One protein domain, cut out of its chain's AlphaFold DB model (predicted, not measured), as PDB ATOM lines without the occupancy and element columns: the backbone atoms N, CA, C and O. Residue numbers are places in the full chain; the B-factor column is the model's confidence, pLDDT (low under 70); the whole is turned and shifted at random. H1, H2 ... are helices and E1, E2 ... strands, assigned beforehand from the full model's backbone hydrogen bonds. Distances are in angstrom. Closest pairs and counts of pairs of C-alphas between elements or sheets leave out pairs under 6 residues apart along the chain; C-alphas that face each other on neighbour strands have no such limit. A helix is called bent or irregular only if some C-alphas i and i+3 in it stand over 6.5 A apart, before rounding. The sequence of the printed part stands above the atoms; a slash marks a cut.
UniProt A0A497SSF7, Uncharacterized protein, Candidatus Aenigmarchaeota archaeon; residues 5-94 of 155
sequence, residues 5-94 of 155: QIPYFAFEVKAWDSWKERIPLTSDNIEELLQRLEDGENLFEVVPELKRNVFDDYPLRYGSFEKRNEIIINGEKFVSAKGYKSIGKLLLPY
ATOM      1  N   GLN A   5     196.133 212.174 235.333       86.44
ATOM      2  CA  GLN A   5     196.440 211.484 236.582       86.44
ATOM      3  C   GLN A   5     197.733 212.035 237.159       86.44
ATOM      4  O   GLN A   5     198.782 211.917 236.534       86.44
ATOM      5  N   ILE A   6     197.640 212.624 238.344       88.56
ATOM      6  CA  ILE A   6     198.766 213.208 239.060       88.56
ATOM      7  C   ILE A   6     199.074 212.340 240.292       88.56
ATOM      8  O   ILE A   6     198.142 211.926 240.997       88.56
ATOM      9  N   PRO A   7     200.352 212.010 240.530       92.00
ATOM     10  CA  PRO A   7     200.814 211.297 241.715       92.00
ATOM     11  C   PRO A   7     200.788 212.203 242.956       92.00
ATOM     12  O   PRO A   7     201.101 213.390 242.899       92.00
ATOM     13  N   TYR A   8     200.436 211.620 244.094       93.12
ATOM     14  CA  TYR A   8     200.370 212.289 245.386       93.12
ATOM     15  C   TYR A   8     200.994 211.429 246.471       93.12
ATOM     16  O   TYR A   8     200.826 210.208 246.478       93.12
ATOM     17  N   PHE A   9     201.594 212.090 247.454       94.56
ATOM     18  CA  PHE A   9     201.779 211.510 248.772       94.56
ATOM     19  C   PHE A   9     200.692 212.038 249.701       94.56
ATOM     20  O   PHE A   9     200.546 213.245 249.899       94.56
ATOM     21  N   ALA A  10     199.884 211.126 250.229       93.19
ATOM     22  CA  ALA A  10     198.824 211.426 251.173       93.19
ATOM     23  C   ALA A  10     199.238 210.963 252.566       93.19
ATOM     24  O   ALA A  10     199.664 209.821 252.725       93.19
ATOM     25  N   PHE A  11     199.079 211.814 253.573       93.69
ATOM     26  CA  PHE A  11     199.495 211.503 254.935       93.69
ATOM     27  C   PHE A  11     198.543 212.086 255.973       93.69
ATOM     28  O   PHE A  11     197.773 213.000 255.695       93.69
ATOM     29  N   GLU A  12     198.584 211.528 257.174       92.62
ATOM     30  CA  GLU A  12     197.896 212.049 258.353       92.62
ATOM     31  C   GLU A  12     198.914 212.152 259.488       92.62
ATOM     32  O   GLU A  12     199.823 211.321 259.575       92.62
ATOM     33  N   VAL A  13     198.770 213.150 260.356       92.38
ATOM     34  CA  VAL A  13     199.621 213.344 261.537       92.38
ATOM     35  C   VAL A  13     198.827 213.068 262.809       92.38
ATOM     36  O   VAL A  13     197.598 213.026 262.806       92.38
ATOM     37  N   LYS A  14     199.511 212.869 263.934       88.31
ATOM     38  CA  LYS A  14     198.848 212.757 265.237       88.31
ATOM     39  C   LYS A  14     198.496 214.131 265.809       88.31
ATOM     40  O   LYS A  14     199.154 214.593 266.734       88.31
ATOM     41  N   ALA A  15     197.424 214.736 265.304       86.06
ATOM     42  CA  ALA A  15     196.793 215.918 265.900       86.06
ATOM     43  C   ALA A  15     195.288 215.680 266.116       86.06
ATOM     44  O   ALA A  15     194.677 214.875 265.412       86.06
ATOM     45  N   TRP A  16     194.694 216.350 267.109       79.56
ATOM     46  CA  TRP A  16     193.291 216.154 267.509       79.56
ATOM     47  C   TRP A  16     192.286 216.579 266.424       79.56
ATOM     48  O   TRP A  16     191.186 216.034 266.366       79.56
ATOM     49  N   ASP A  17     192.683 217.498 265.549       80.69
ATOM     50  CA  ASP A  17     191.952 218.000 264.387       80.69
ATOM     51  C   ASP A  17     192.623 217.629 263.054       80.69
ATOM     52  O   ASP A  17     192.286 218.199 262.018       80.69
ATOM     53  N   SER A  18     193.545 216.656 263.044       82.19
ATOM     54  CA  SER A  18     194.232 216.266 261.810       82.19
ATOM     55  C   SER A  18     193.260 215.680 260.786       82.19
ATOM     56  O   SER A  18     192.486 214.760 261.064       82.19
ATOM     57  N   TRP A  19     193.365 216.173 259.556       82.44
ATOM     58  CA  TRP A  19     192.814 215.534 258.370       82.44
ATOM     59  C   TRP A  19     193.940 215.001 257.489       82.44
ATOM     60  O   TRP A  19     195.086 215.437 257.556       82.44
ATOM     61  N   LYS A  20     193.589 214.067 256.603       86.62
ATOM     62  CA  LYS A  20     194.511 213.556 255.590       86.62
ATOM     63  C   LYS A  20     194.920 214.671 254.623       86.62
ATOM     64  O   LYS A  20     194.119 215.082 253.772       86.62
ATOM     65  N   GLU A  21     196.172 215.084 254.713       90.50
ATOM     66  CA  GLU A  21     196.827 216.010 253.801       90.50
ATOM     67  C   GLU A  21     197.370 215.294 252.568       90.50
ATOM     68  O   GLU A  21     197.518 214.069 252.538       90.50
ATOM     69  N   ARG A  22     197.593 216.065 251.501       90.81
ATOM     70  CA  ARG A  22     198.052 215.558 250.208       90.81
ATOM     71  C   ARG A  22     198.993 216.551 249.571       90.81
ATOM     72  O   ARG A  22     198.622 217.707 249.377       90.81
ATOM     73  N   ILE A  23     200.158 216.063 249.180       92.00
ATOM     74  CA  ILE A  23     201.146 216.828 248.430       92.00
ATOM     75  C   ILE A  23     201.326 216.193 247.050       92.00
ATOM     76  O   ILE A  23     201.456 214.966 246.964       92.00
ATOM     77  N   PRO A  24     201.255 216.979 245.963       92.12
ATOM     78  CA  PRO A  24     201.544 216.465 244.633       92.12
ATOM     79  C   PRO A  24     203.024 216.088 244.554       92.12
ATOM     80  O   PRO A  24     203.870 216.772 245.128       92.12
ATOM     81  N   LEU A  25     203.317 215.007 243.841       93.25
ATOM     82  CA  LEU A  25     204.680 214.522 243.647       93.25
ATOM     83  C   LEU A  25     205.246 215.004 242.319       93.25
ATOM     84  O   LEU A  25     204.534 215.068 241.315       93.25
ATOM     85  N   THR A  26     206.543 215.299 242.316       90.19
ATOM     86  CA  THR A  26     207.277 215.627 241.090       90.19
ATOM     87  C   THR A  26     207.526 214.374 240.244       90.19
ATOM     88  O   THR A  26     207.488 214.452 239.018       90.19
ATOM     89  N   SER A  27     207.751 213.219 240.883       88.62
ATOM     90  CA  SER A  27     207.902 211.920 240.210       88.62
ATOM     91  C   SER A  27     206.546 211.264 239.944       88.62
ATOM     92  O   SER A  27     205.700 211.193 240.836       88.62
ATOM     93  N   ASP A  28     206.358 210.736 238.734       88.25
ATOM     94  CA  ASP A  28     205.188 209.959 238.304       88.25
ATOM     95  C   ASP A  28     205.314 208.445 238.548       88.25
ATOM     96  O   ASP A  28     204.304 207.724 238.519       88.25
ATOM     97  N   ASN A  29     206.524 207.980 238.870       91.88
ATOM     98  CA  ASN A  29     206.845 206.582 239.128       91.88
ATOM     99  C   ASN A  29     206.710 206.230 240.620       91.88
ATOM    100  O   ASN A  29     207.688 206.119 241.358       91.88
ATOM    101  N   ILE A  30     205.467 206.065 241.080       91.75
ATOM    102  CA  ILE A  30     205.151 205.713 242.476       91.75
ATOM    103  C   ILE A  30     205.764 204.366 242.877       91.75
ATOM    104  O   ILE A  30     206.171 204.188 244.022       91.75
ATOM    105  N   GLU A  31     205.812 203.419 241.947       91.81
ATOM    106  CA  GLU A  31     206.366 202.088 242.162       91.81
ATOM    107  C   GLU A  31     207.857 202.154 242.532       91.81
ATOM    108  O   GLU A  31     208.281 201.496 243.479       91.81
ATOM    109  N   GLU A  32     208.630 203.012 241.862       94.62
ATOM    110  CA  GLU A  32     210.035 203.269 242.199       94.62
ATOM    111  C   GLU A  32     210.192 203.946 243.566       94.62
ATOM    112  O   GLU A  32     211.033 203.532 244.362       94.62
ATOM    113  N   LEU A  33     209.359 204.944 243.883       95.31
ATOM    114  CA  LEU A  33     209.387 205.592 245.201       95.31
ATOM    115  C   LEU A  33     209.091 204.595 246.330       95.31
ATOM    116  O   LEU A  33     209.734 204.630 247.378       95.31
ATOM    117  N   LEU A  34     208.129 203.692 246.121       94.25
ATOM    118  CA  LEU A  34     207.821 202.646 247.088       94.25
ATOM    119  C   LEU A  34     208.994 201.680 247.254       94.25
ATOM    120  O   LEU A  34     209.342 201.376 248.392       94.25
ATOM    121  N   GLN A  35     209.622 201.248 246.156       95.25
ATOM    122  CA  GLN A  35     210.781 200.356 246.215       95.25
ATOM    123  C   GLN A  35     211.928 200.977 247.021       95.25
ATOM    124  O   GLN A  35     212.457 200.328 247.913       95.25
ATOM    125  N   ARG A  36     212.239 202.262 246.804       96.94
ATOM    126  CA  ARG A  36     213.264 202.986 247.579       96.94
ATOM    127  C   ARG A  36     212.982 202.972 249.088       96.94
ATOM    128  O   ARG A  36     213.888 202.776 249.896       96.94
ATOM    129  N   LEU A  37     211.718 203.129 249.491       96.62
ATOM    130  CA  LEU A  37     211.326 203.003 250.902       96.62
ATOM    131  C   LEU A  37     211.429 201.564 251.415       96.62
ATOM    132  O   LEU A  37     211.790 201.358 252.573       96.62
ATOM    133  N   GLU A  38     211.097 200.570 250.593       94.69
ATOM    134  CA  GLU A  38     211.272 199.155 250.944       94.69
ATOM    135  C   GLU A  38     212.754 198.789 251.111       94.69
ATOM    136  O   GLU A  38     213.089 198.013 252.006       94.69
ATOM    137  N   ASP A  39     213.631 199.430 250.339       96.56
ATOM    138  CA  ASP A  39     215.089 199.293 250.411       96.56
ATOM    139  C   ASP A  39     215.703 200.039 251.613       96.56
ATOM    140  O   ASP A  39     216.894 199.903 251.905       96.56
ATOM    141  N   GLY A  40     214.889 200.786 252.366       96.12
ATOM    142  CA  GLY A  40     215.288 201.419 253.621       96.12
ATOM    143  C   GLY A  40     215.665 202.896 253.516       96.12
ATOM    144  O   GLY A  40     216.150 203.446 254.507       96.12
ATOM    145  N   GLU A  41     215.436 203.550 252.373       97.44
ATOM    146  CA  GLU A  41     215.699 204.986 252.219       97.44
ATOM    147  C   GLU A  41     214.801 205.849 253.117       97.44
ATOM    148  O   GLU A  41     213.722 205.431 253.565       97.44
ATOM    149  N   ASN A  42     215.259 207.075 253.392       95.62
ATOM    150  CA  ASN A  42     214.546 208.018 254.240       95.62
ATOM    151  C   ASN A  42     213.317 208.611 253.535       95.62
ATOM    152  O   ASN A  42     213.381 209.011 252.373       95.62
ATOM    153  N   LEU A  43     212.194 208.721 254.253       95.56
ATOM    154  CA  LEU A  43     210.935 209.223 253.699       95.56
ATOM    155  C   LEU A  43     211.070 210.629 253.108       95.56
ATOM    156  O   LEU A  43     210.483 210.902 252.065       95.56
ATOM    157  N   PHE A  44     211.856 211.498 253.740       94.12
ATOM    158  CA  PHE A  44     212.063 212.878 253.297       94.12
ATOM    159  C   PHE A  44     213.039 212.989 252.117       94.12
ATOM    160  O   PHE A  44     213.084 214.020 251.456       94.12
ATOM    161  N   GLU A  45     213.805 211.934 251.830       94.12
ATOM    162  CA  GLU A  45     214.648 211.834 250.631       94.12
ATOM    163  C   GLU A  45     213.876 211.233 249.448       94.12
ATOM    164  O   GLU A  45     214.089 211.615 248.296       94.12
ATOM    165  N   VAL A  46     212.964 210.295 249.724       95.00
ATOM    166  CA  VAL A  46     212.073 209.711 248.710       95.00
ATOM    167  C   VAL A  46     210.967 210.690 248.315       95.00
ATOM    168  O   VAL A  46     210.632 210.793 247.137       95.00
ATOM    169  N   VAL A  47     210.412 211.416 249.284       94.38
ATOM    170  CA  VAL A  47     209.362 212.420 249.087       94.38
ATOM    171  C   VAL A  47     209.900 213.787 249.523       94.38
ATOM    172  O   VAL A  47     209.558 214.263 250.605       94.38
ATOM    173  N   PRO A  48     210.760 214.437 248.720       91.88
ATOM    174  CA  PRO A  48     211.384 215.711 249.091       91.88
ATOM    175  C   PRO A  48     210.380 216.860 249.254       91.88
ATOM    176  O   PRO A  48     210.661 217.849 249.930       91.88
ATOM    177  N   GLU A  49     209.188 216.748 248.661       92.12
ATOM    178  CA  GLU A  49     208.087 217.693 248.854       92.12
ATOM    179  C   GLU A  49     207.497 217.620 250.272       92.12
ATOM    180  O   GLU A  49     206.870 218.578 250.739       92.12
ATOM    181  N   LEU A  50     207.702 216.497 250.968       89.94
ATOM    182  CA  LEU A  50     207.319 216.315 252.355       89.94
ATOM    183  C   LEU A  50     208.327 217.062 253.231       89.94
ATOM    184  O   LEU A  50     209.443 216.607 253.462       89.94
ATOM    185  N   LYS A  51     207.963 218.246 253.722       80.06
ATOM    186  CA  LYS A  51     208.893 219.027 254.541       80.06
ATOM    187  C   LYS A  51     209.001 218.426 255.940       80.06
ATOM    188  O   LYS A  51     207.999 218.309 256.641       80.06
ATOM    189  N   ARG A  52     210.224 218.102 256.373       80.44
ATOM    190  CA  ARG A  52     210.482 217.485 257.686       80.44
ATOM    191  C   ARG A  52     209.905 218.283 258.854       80.44
ATOM    192  O   ARG A  52     209.347 217.692 259.768       80.44
ATOM    193  N   ASN A  53     209.961 219.609 258.767       80.81
ATOM    194  CA  ASN A  53     209.464 220.508 259.805       80.81
ATOM    195  C   ASN A  53     207.948 220.415 260.049       80.81
ATOM    196  O   ASN A  53     207.470 220.867 261.080       80.81
ATOM    197  N   VAL A  54     207.179 219.817 259.131       76.94
ATOM    198  CA  VAL A  54     205.754 219.509 259.358       76.94
ATOM    199  C   VAL A  54     205.581 218.507 260.507       76.94
ATOM    200  O   VAL A  54     204.548 218.500 261.170       76.94
ATOM    201  N   PHE A  55     206.600 217.684 260.770       83.56
ATOM    202  CA  PHE A  55     206.561 216.611 261.761       83.56
ATOM    203  C   PHE A  55     207.256 216.953 263.079       83.56
ATOM    204  O   PHE A  55     207.301 216.097 263.964       83.56
ATOM    205  N   ASP A  56     207.772 218.178 263.222       82.19
ATOM    206  CA  ASP A  56     208.424 218.628 264.457       82.19
ATOM    207  C   ASP A  56     207.410 218.703 265.613       82.19
ATOM    208  O   ASP A  56     207.712 218.284 266.730       82.19
ATOM    209  N   ASP A  57     206.184 219.153 265.321       84.06
ATOM    210  CA  ASP A  57     205.105 219.286 266.310       84.06
ATOM    211  C   ASP A  57     204.157 218.076 266.332       84.06
ATOM    212  O   ASP A  57     203.612 217.720 267.382       84.06
ATOM    213  N   TYR A  58     203.957 217.419 265.181       89.12
ATOM    214  CA  TYR A  58     202.986 216.335 265.035       89.12
ATOM    215  C   TYR A  58     203.581 215.143 264.277       89.12
ATOM    216  O   TYR A  58     203.776 215.214 263.062       89.12
ATOM    217  N   PRO A  59     203.830 214.003 264.947       91.19
ATOM    218  CA  PRO A  59     204.427 212.851 264.292       91.19
ATOM    219  C   PRO A  59     203.482 212.263 263.239       91.19
ATOM    220  O   PRO A  59     202.255 212.290 263.389       91.19
ATOM    221  N   LEU A  60     204.068 211.689 262.187       92.81
ATOM    222  CA  LEU A  60     203.340 210.968 261.148       92.81
ATOM    223  C   LEU A  60     202.468 209.880 261.787       92.81
ATOM    224  O   LEU A  60     202.926 209.080 262.595       92.81
ATOM    225  N   ARG A  61     201.199 209.813 261.411       92.62
ATOM    226  CA  ARG A  61     200.315 208.710 261.788       92.62
ATOM    227  C   ARG A  61     200.365 207.613 260.734       92.62
ATOM    228  O   ARG A  61     200.566 206.453 261.060       92.62
ATOM    229  N   TYR A  62     200.195 207.973 259.467       93.81
ATOM    230  CA  TYR A  62     200.383 207.065 258.337       93.81
ATOM    231  C   TYR A  62     200.572 207.855 257.042       93.81
ATOM    232  O   TYR A  62     200.181 209.019 256.954       93.81
ATOM    233  N   GLY A  63     201.128 207.196 256.029       94.44
ATOM    234  CA  GLY A  63     201.278 207.718 254.674       94.44
ATOM    235  C   GLY A  63     200.820 206.714 253.619       94.44
ATOM    236  O   GLY A  63     200.715 205.517 253.879       94.44
ATOM    237  N   SER A  64     200.532 207.190 252.417       94.88
ATOM    238  CA  SER A  64     200.207 206.354 251.261       94.88
ATOM    239  C   SER A  64     200.433 207.127 249.972       94.88
ATOM    240  O   SER A  64     200.116 208.315 249.903       94.88
ATOM    241  N   PHE A  65     200.883 206.441 248.930       94.62
ATOM    242  CA  PHE A  65     200.896 207.006 247.589       94.62
ATOM    243  C   PHE A  65     199.511 206.890 246.935       94.62
ATOM    244  O   PHE A  65     198.847 205.855 247.029       94.62
ATOM    245  N   GLU A  66     199.061 207.944 246.259       91.81
ATOM    246  CA  GLU A  66     197.775 208.003 245.553       91.81
ATOM    247  C   GLU A  66     197.996 208.498 244.105       91.81
ATOM    248  O   GLU A  66     198.827 209.370 243.875       91.81
ATOM    249  N   LYS A  67     197.228 208.002 243.121       89.31
ATOM    250  CA  LYS A  67     197.054 208.688 241.817       89.31
ATOM    251  C   LYS A  67     195.666 209.306 241.762       89.31
ATOM    252  O   LYS A  67     194.677 208.646 242.098       89.31
ATOM    253  N   ARG A  68     195.582 210.571 241.350       87.00
ATOM    254  CA  ARG A  68     194.323 211.327 241.327       87.00
ATOM    255  C   ARG A  68     194.102 212.014 239.996       87.00
ATOM    256  O   ARG A  68     195.026 212.544 239.399       87.00
ATOM    257  N   ASN A  69     192.846 212.025 239.571       86.25
ATOM    258  CA  ASN A  69     192.410 212.768 238.401       86.25
ATOM    259  C   ASN A  69     192.311 214.260 238.743       86.25
ATOM    260  O   ASN A  69     191.534 214.648 239.623       86.25
ATOM    261  N   GLU A  70     193.063 215.071 238.012       86.12
ATOM    262  CA  GLU A  70     193.043 216.527 238.072       86.12
ATOM    263  C   GLU A  70     192.628 217.128 236.741       86.12
ATOM    264  O   GLU A  70     192.951 216.604 235.670       86.12
ATOM    265  N   ILE A  71     191.943 218.266 236.824       86.25
ATOM    266  CA  ILE A  71     191.658 219.112 235.675       86.25
ATOM    267  C   ILE A  71     192.053 220.544 236.006       86.25
ATOM    268  O   ILE A  71     191.746 221.049 237.085       86.25
ATOM    269  N   ILE A  72     192.720 221.198 235.059       82.88
ATOM    270  CA  ILE A  72     193.085 222.610 235.159       82.88
ATOM    271  C   ILE A  72     192.141 223.402 234.255       82.88
ATOM    272  O   ILE A  72     192.098 223.160 233.048       82.88
ATOM    273  N   ILE A  73     191.392 224.338 234.838       83.56
ATOM    274  CA  ILE A  73     190.474 225.230 234.119       83.56
ATOM    275  C   ILE A  73     190.888 226.658 234.445       83.56
ATOM    276  O   ILE A  73     190.880 227.045 235.606       83.56
ATOM    277  N   ASN A  74     191.276 227.440 233.434       84.31
ATOM    278  CA  ASN A  74     191.680 228.843 233.605       84.31
ATOM    279  C   ASN A  74     192.767 229.065 234.683       84.31
ATOM    280  O   ASN A  74     192.774 230.082 235.363       84.31
ATOM    281  N   GLY A  75     193.686 228.105 234.847       78.38
ATOM    282  CA  GLY A  75     194.752 228.154 235.858       78.38
ATOM    283  C   GLY A  75     194.350 227.646 237.247       78.38
ATOM    284  O   GLY A  75     195.226 227.407 238.077       78.38
ATOM    285  N   GLU A  76     193.063 227.402 237.492       83.25
ATOM    286  CA  GLU A  76     192.567 226.813 238.735       83.25
ATOM    287  C   GLU A  76     192.587 225.281 238.675       83.25
ATOM    288  O   GLU A  76     192.265 224.669 237.650       83.25
ATOM    289  N   LYS A  77     192.982 224.656 239.790       82.81
ATOM    290  CA  LYS A  77     193.081 223.198 239.927       82.81
ATOM    291  C   LYS A  77     191.804 222.629 240.531       82.81
ATOM    292  O   LYS A  77     191.448 222.951 241.662       82.81
ATOM    293  N   PHE A  78     191.177 221.705 239.813       82.38
ATOM    294  CA  PHE A  78     190.015 220.958 240.274       82.38
ATOM    295  C   PHE A  78     190.381 219.482 240.421       82.38
ATOM    296  O   PHE A  78     190.708 218.804 239.446       82.38
ATOM    297  N   VAL A  79     190.313 218.978 241.652       79.62
ATOM    298  CA  VAL A  79     190.644 217.587 241.988       79.62
ATOM    299  C   VAL A  79     189.370 216.855 242.394       79.62
ATOM    300  O   VAL A  79     188.670 217.276 243.316       79.62
ATOM    301  N   SER A  80     189.064 215.728 241.747       70.75
ATOM    302  CA  SER A  80     187.904 214.921 242.151       70.75
ATOM    303  C   SER A  80     188.119 214.329 243.545       70.75
ATOM    304  O   SER A  80     189.136 213.681 243.795       70.75
ATOM    305  N   ALA A  81     187.143 214.486 244.444       65.25
ATOM    306  CA  ALA A  81     187.106 213.786 245.731       65.25
ATOM    307  C   ALA A  81     186.681 212.307 245.600       65.25
ATOM    308  O   ALA A  81     186.958 211.502 246.488       65.25
ATOM    309  N   LYS A  82     186.028 211.938 244.488       60.62
ATOM    310  CA  LYS A  82     185.590 210.569 244.186       60.62
ATOM    311  C   LYS A  82     186.644 209.879 243.310       60.62
ATOM    312  O   LYS A  82     186.930 210.361 242.217       60.62
ATOM    313  N   GLY A  83     187.202 208.759 243.783       52.66
ATOM    314  CA  GLY A  83     188.079 207.890 242.984       52.66
ATOM    315  C   GLY A  83     189.580 207.950 243.286       52.66
ATOM    316  O   GLY A  83     190.370 207.677 242.388       52.66
ATOM    317  N   TYR A  84     190.001 208.283 244.512       65.25
ATOM    318  CA  TYR A  84     191.409 208.086 244.874       65.25
ATOM    319  C   TYR A  84     191.706 206.582 244.963       65.25
ATOM    320  O   TYR A  84     190.988 205.832 245.629       65.25
ATOM    321  N   LYS A  85     192.752 206.136 244.265       67.50
ATOM    322  CA  LYS A  85     193.281 204.778 244.381       67.50
ATOM    323  C   LYS A  85     194.607 204.874 245.122       67.50
ATOM    324  O   LYS A  85     195.545 205.482 244.607       67.50
ATOM    325  N   SER A  86     194.663 204.299 246.323       79.56
ATOM    326  CA  SER A  86     195.941 204.044 246.988       79.56
ATOM    327  C   SER A  86     196.740 203.085 246.114       79.56
ATOM    328  O   SER A  86     196.189 202.097 245.620       79.56
ATOM    329  N   ILE A  87     198.014 203.384 245.908       83.25
ATOM    330  CA  ILE A  87     198.931 202.555 245.134       83.25
ATOM    331  C   ILE A  87     199.972 201.984 246.088       83.25
ATOM    332  O   ILE A  87     200.525 202.706 246.915       83.25
ATOM    333  N   GLY A  88     200.204 200.676 245.985       88.00
ATOM    334  CA  GLY A  88     201.175 199.978 246.819       88.00
ATOM    335  C   GLY A  88     200.704 199.766 248.257       88.00
ATOM    336  O   GLY A  88     199.566 199.351 248.492       88.00
ATOM    337  N   LYS A  89     201.605 200.018 249.209       92.19
ATOM    338  CA  LYS A  89     201.424 199.717 250.634       92.19
ATOM    339  C   LYS A  89     201.034 200.953 251.445       92.19
ATOM    340  O   LYS A  89     201.404 202.079 251.118       92.19
ATOM    341  N   LEU A  90     200.316 200.730 252.545       93.75
ATOM    342  CA  LEU A  90     200.160 201.731 253.598       93.75
ATOM    343  C   LEU A  90     201.495 201.871 254.334       93.75
ATOM    344  O   LEU A  90     202.056 200.876 254.789       93.75
ATOM    345  N   LEU A  91     201.981 203.096 254.478       95.75
ATOM    346  CA  LEU A  91     203.182 203.391 255.241       95.75
ATOM    347  C   LEU A  91     202.794 203.680 256.686       95.75
ATOM    348  O   LEU A  91     202.030 204.611 256.949       95.75
ATOM    349  N   LEU A  92     203.323 202.898 257.621       95.88
ATOM    350  CA  LEU A  92     203.136 203.121 259.050       95.88
ATOM    351  C   LEU A  92     204.488 203.354 259.719       95.88
ATOM    352  O   LEU A  92     205.382 202.529 259.554       95.88
ATOM    353  N   PRO A  93     204.661 204.419 260.511       95.31
ATOM    354  CA  PRO A  93     205.863 204.557 261.310       95.31
ATOM    355  C   PRO A  93     205.909 203.488 262.408       95.31
ATOM    356  O   PRO A  93     204.880 203.065 262.936       95.31
ATOM    357  N   TYR A  94     207.116 203.050 262.775       94.81
ATOM    358  CA  TYR A  94     207.327 201.950 263.725       94.81
ATOM    359  C   TYR A  94     206.593 202.124 265.065       94.81
ATOM    360  O   TYR A  94     206.209 201.132 265.683       94.81
TER     361      TYR A  94
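AT A GLANCE: This is residues 5 to 94 of the 155 residues of an uncharacterized protein of Candidatus Aenigmarchaeota archaeon (UniProt A0A497SSF7). A strongly twisted antiparallel sheet is built round one long, bent strand, E3, with E1 and then E2 to one side of it and E5 to the other, while helix H1 packs over one face along E3 and E5. The far end of E3 turns back into E4 as a hairpin arm, whose residues 72 to 77 stick out from the body. The printed part has 90 residues, with three named helices and five named strands in the order E1, E2, H1, H2, H3, E3, E4, E5; the class is mixed, helices and strands. The sheet is branched at E3. The whole is compact, with a radius of gyration of the C-alphas of 13.5 A and spans of 41 by 32 by 21 A.

IN THESE COORDINATES: Look first for E3, residues 60 to 73, which runs 33.2 A from C-alpha 60 at (203.340, 210.968, 261.148) to C-alpha 73 at (190.474, 225.230, 234.119) and bends by 67 degrees at residue 65. Find C-alpha 5 at (196.440, 211.484, 236.582), where E1, residues 5 to 13, begins its 25.2 A. E2 is residues 21 to 24, E4 residues 76 to 79, and E5 residues 85 to 93, 21.1 A long with a bend of 76 degrees at residue 88. H1 takes residues 30 to 38 over 12.3 A, H2 residues 43 to 46 and H3 residues 52 to 55.

HOW THE PARTS SIT: Begin at E3 and E1, antiparallel at 146 degrees, where N 8 and O 66 are 2.8 A apart. On the other side of E3 look for E5, antiparallel, with N 87 and O 65 at 2.8 A. E2 lies on one side of E1 and E3 on the other side; E1 and E2 form a hairpin, with N 9 and O 23 at 2.9 A. E3 and E4 are the other hairpin, with N 71 and O 78 at 2.9 A; here the pairing is staggered, E4 beside residues 70 to 73 of E3. H1 is on the sheet at a height of 9.2 A, over E3 and E5, and runs along the strands, at 8 degrees to E3 on the local plane; its closest C-alphas to E5 are those of Leu 34 and Gly 88, 7.2 A. H1 touches H2 at the C-alphas of Leu 33 and Val 46, 6.0 A. H2 and H3 are close but not clearly touching, and neither is on the sheet. In H1 every O i to N i+4 pair is within hydrogen-bond range; H2 and H3 are too short for such a pair.

THE WHOLE: The two C-alphas farthest apart are those of Asn 74 and Tyr 94, 43.3 A. The printed part has no cut, and no link is long. The mean pLDDT of the printed part is 87.9; look for values under 70 at residues 81 to 85, of which 85 belongs to E5.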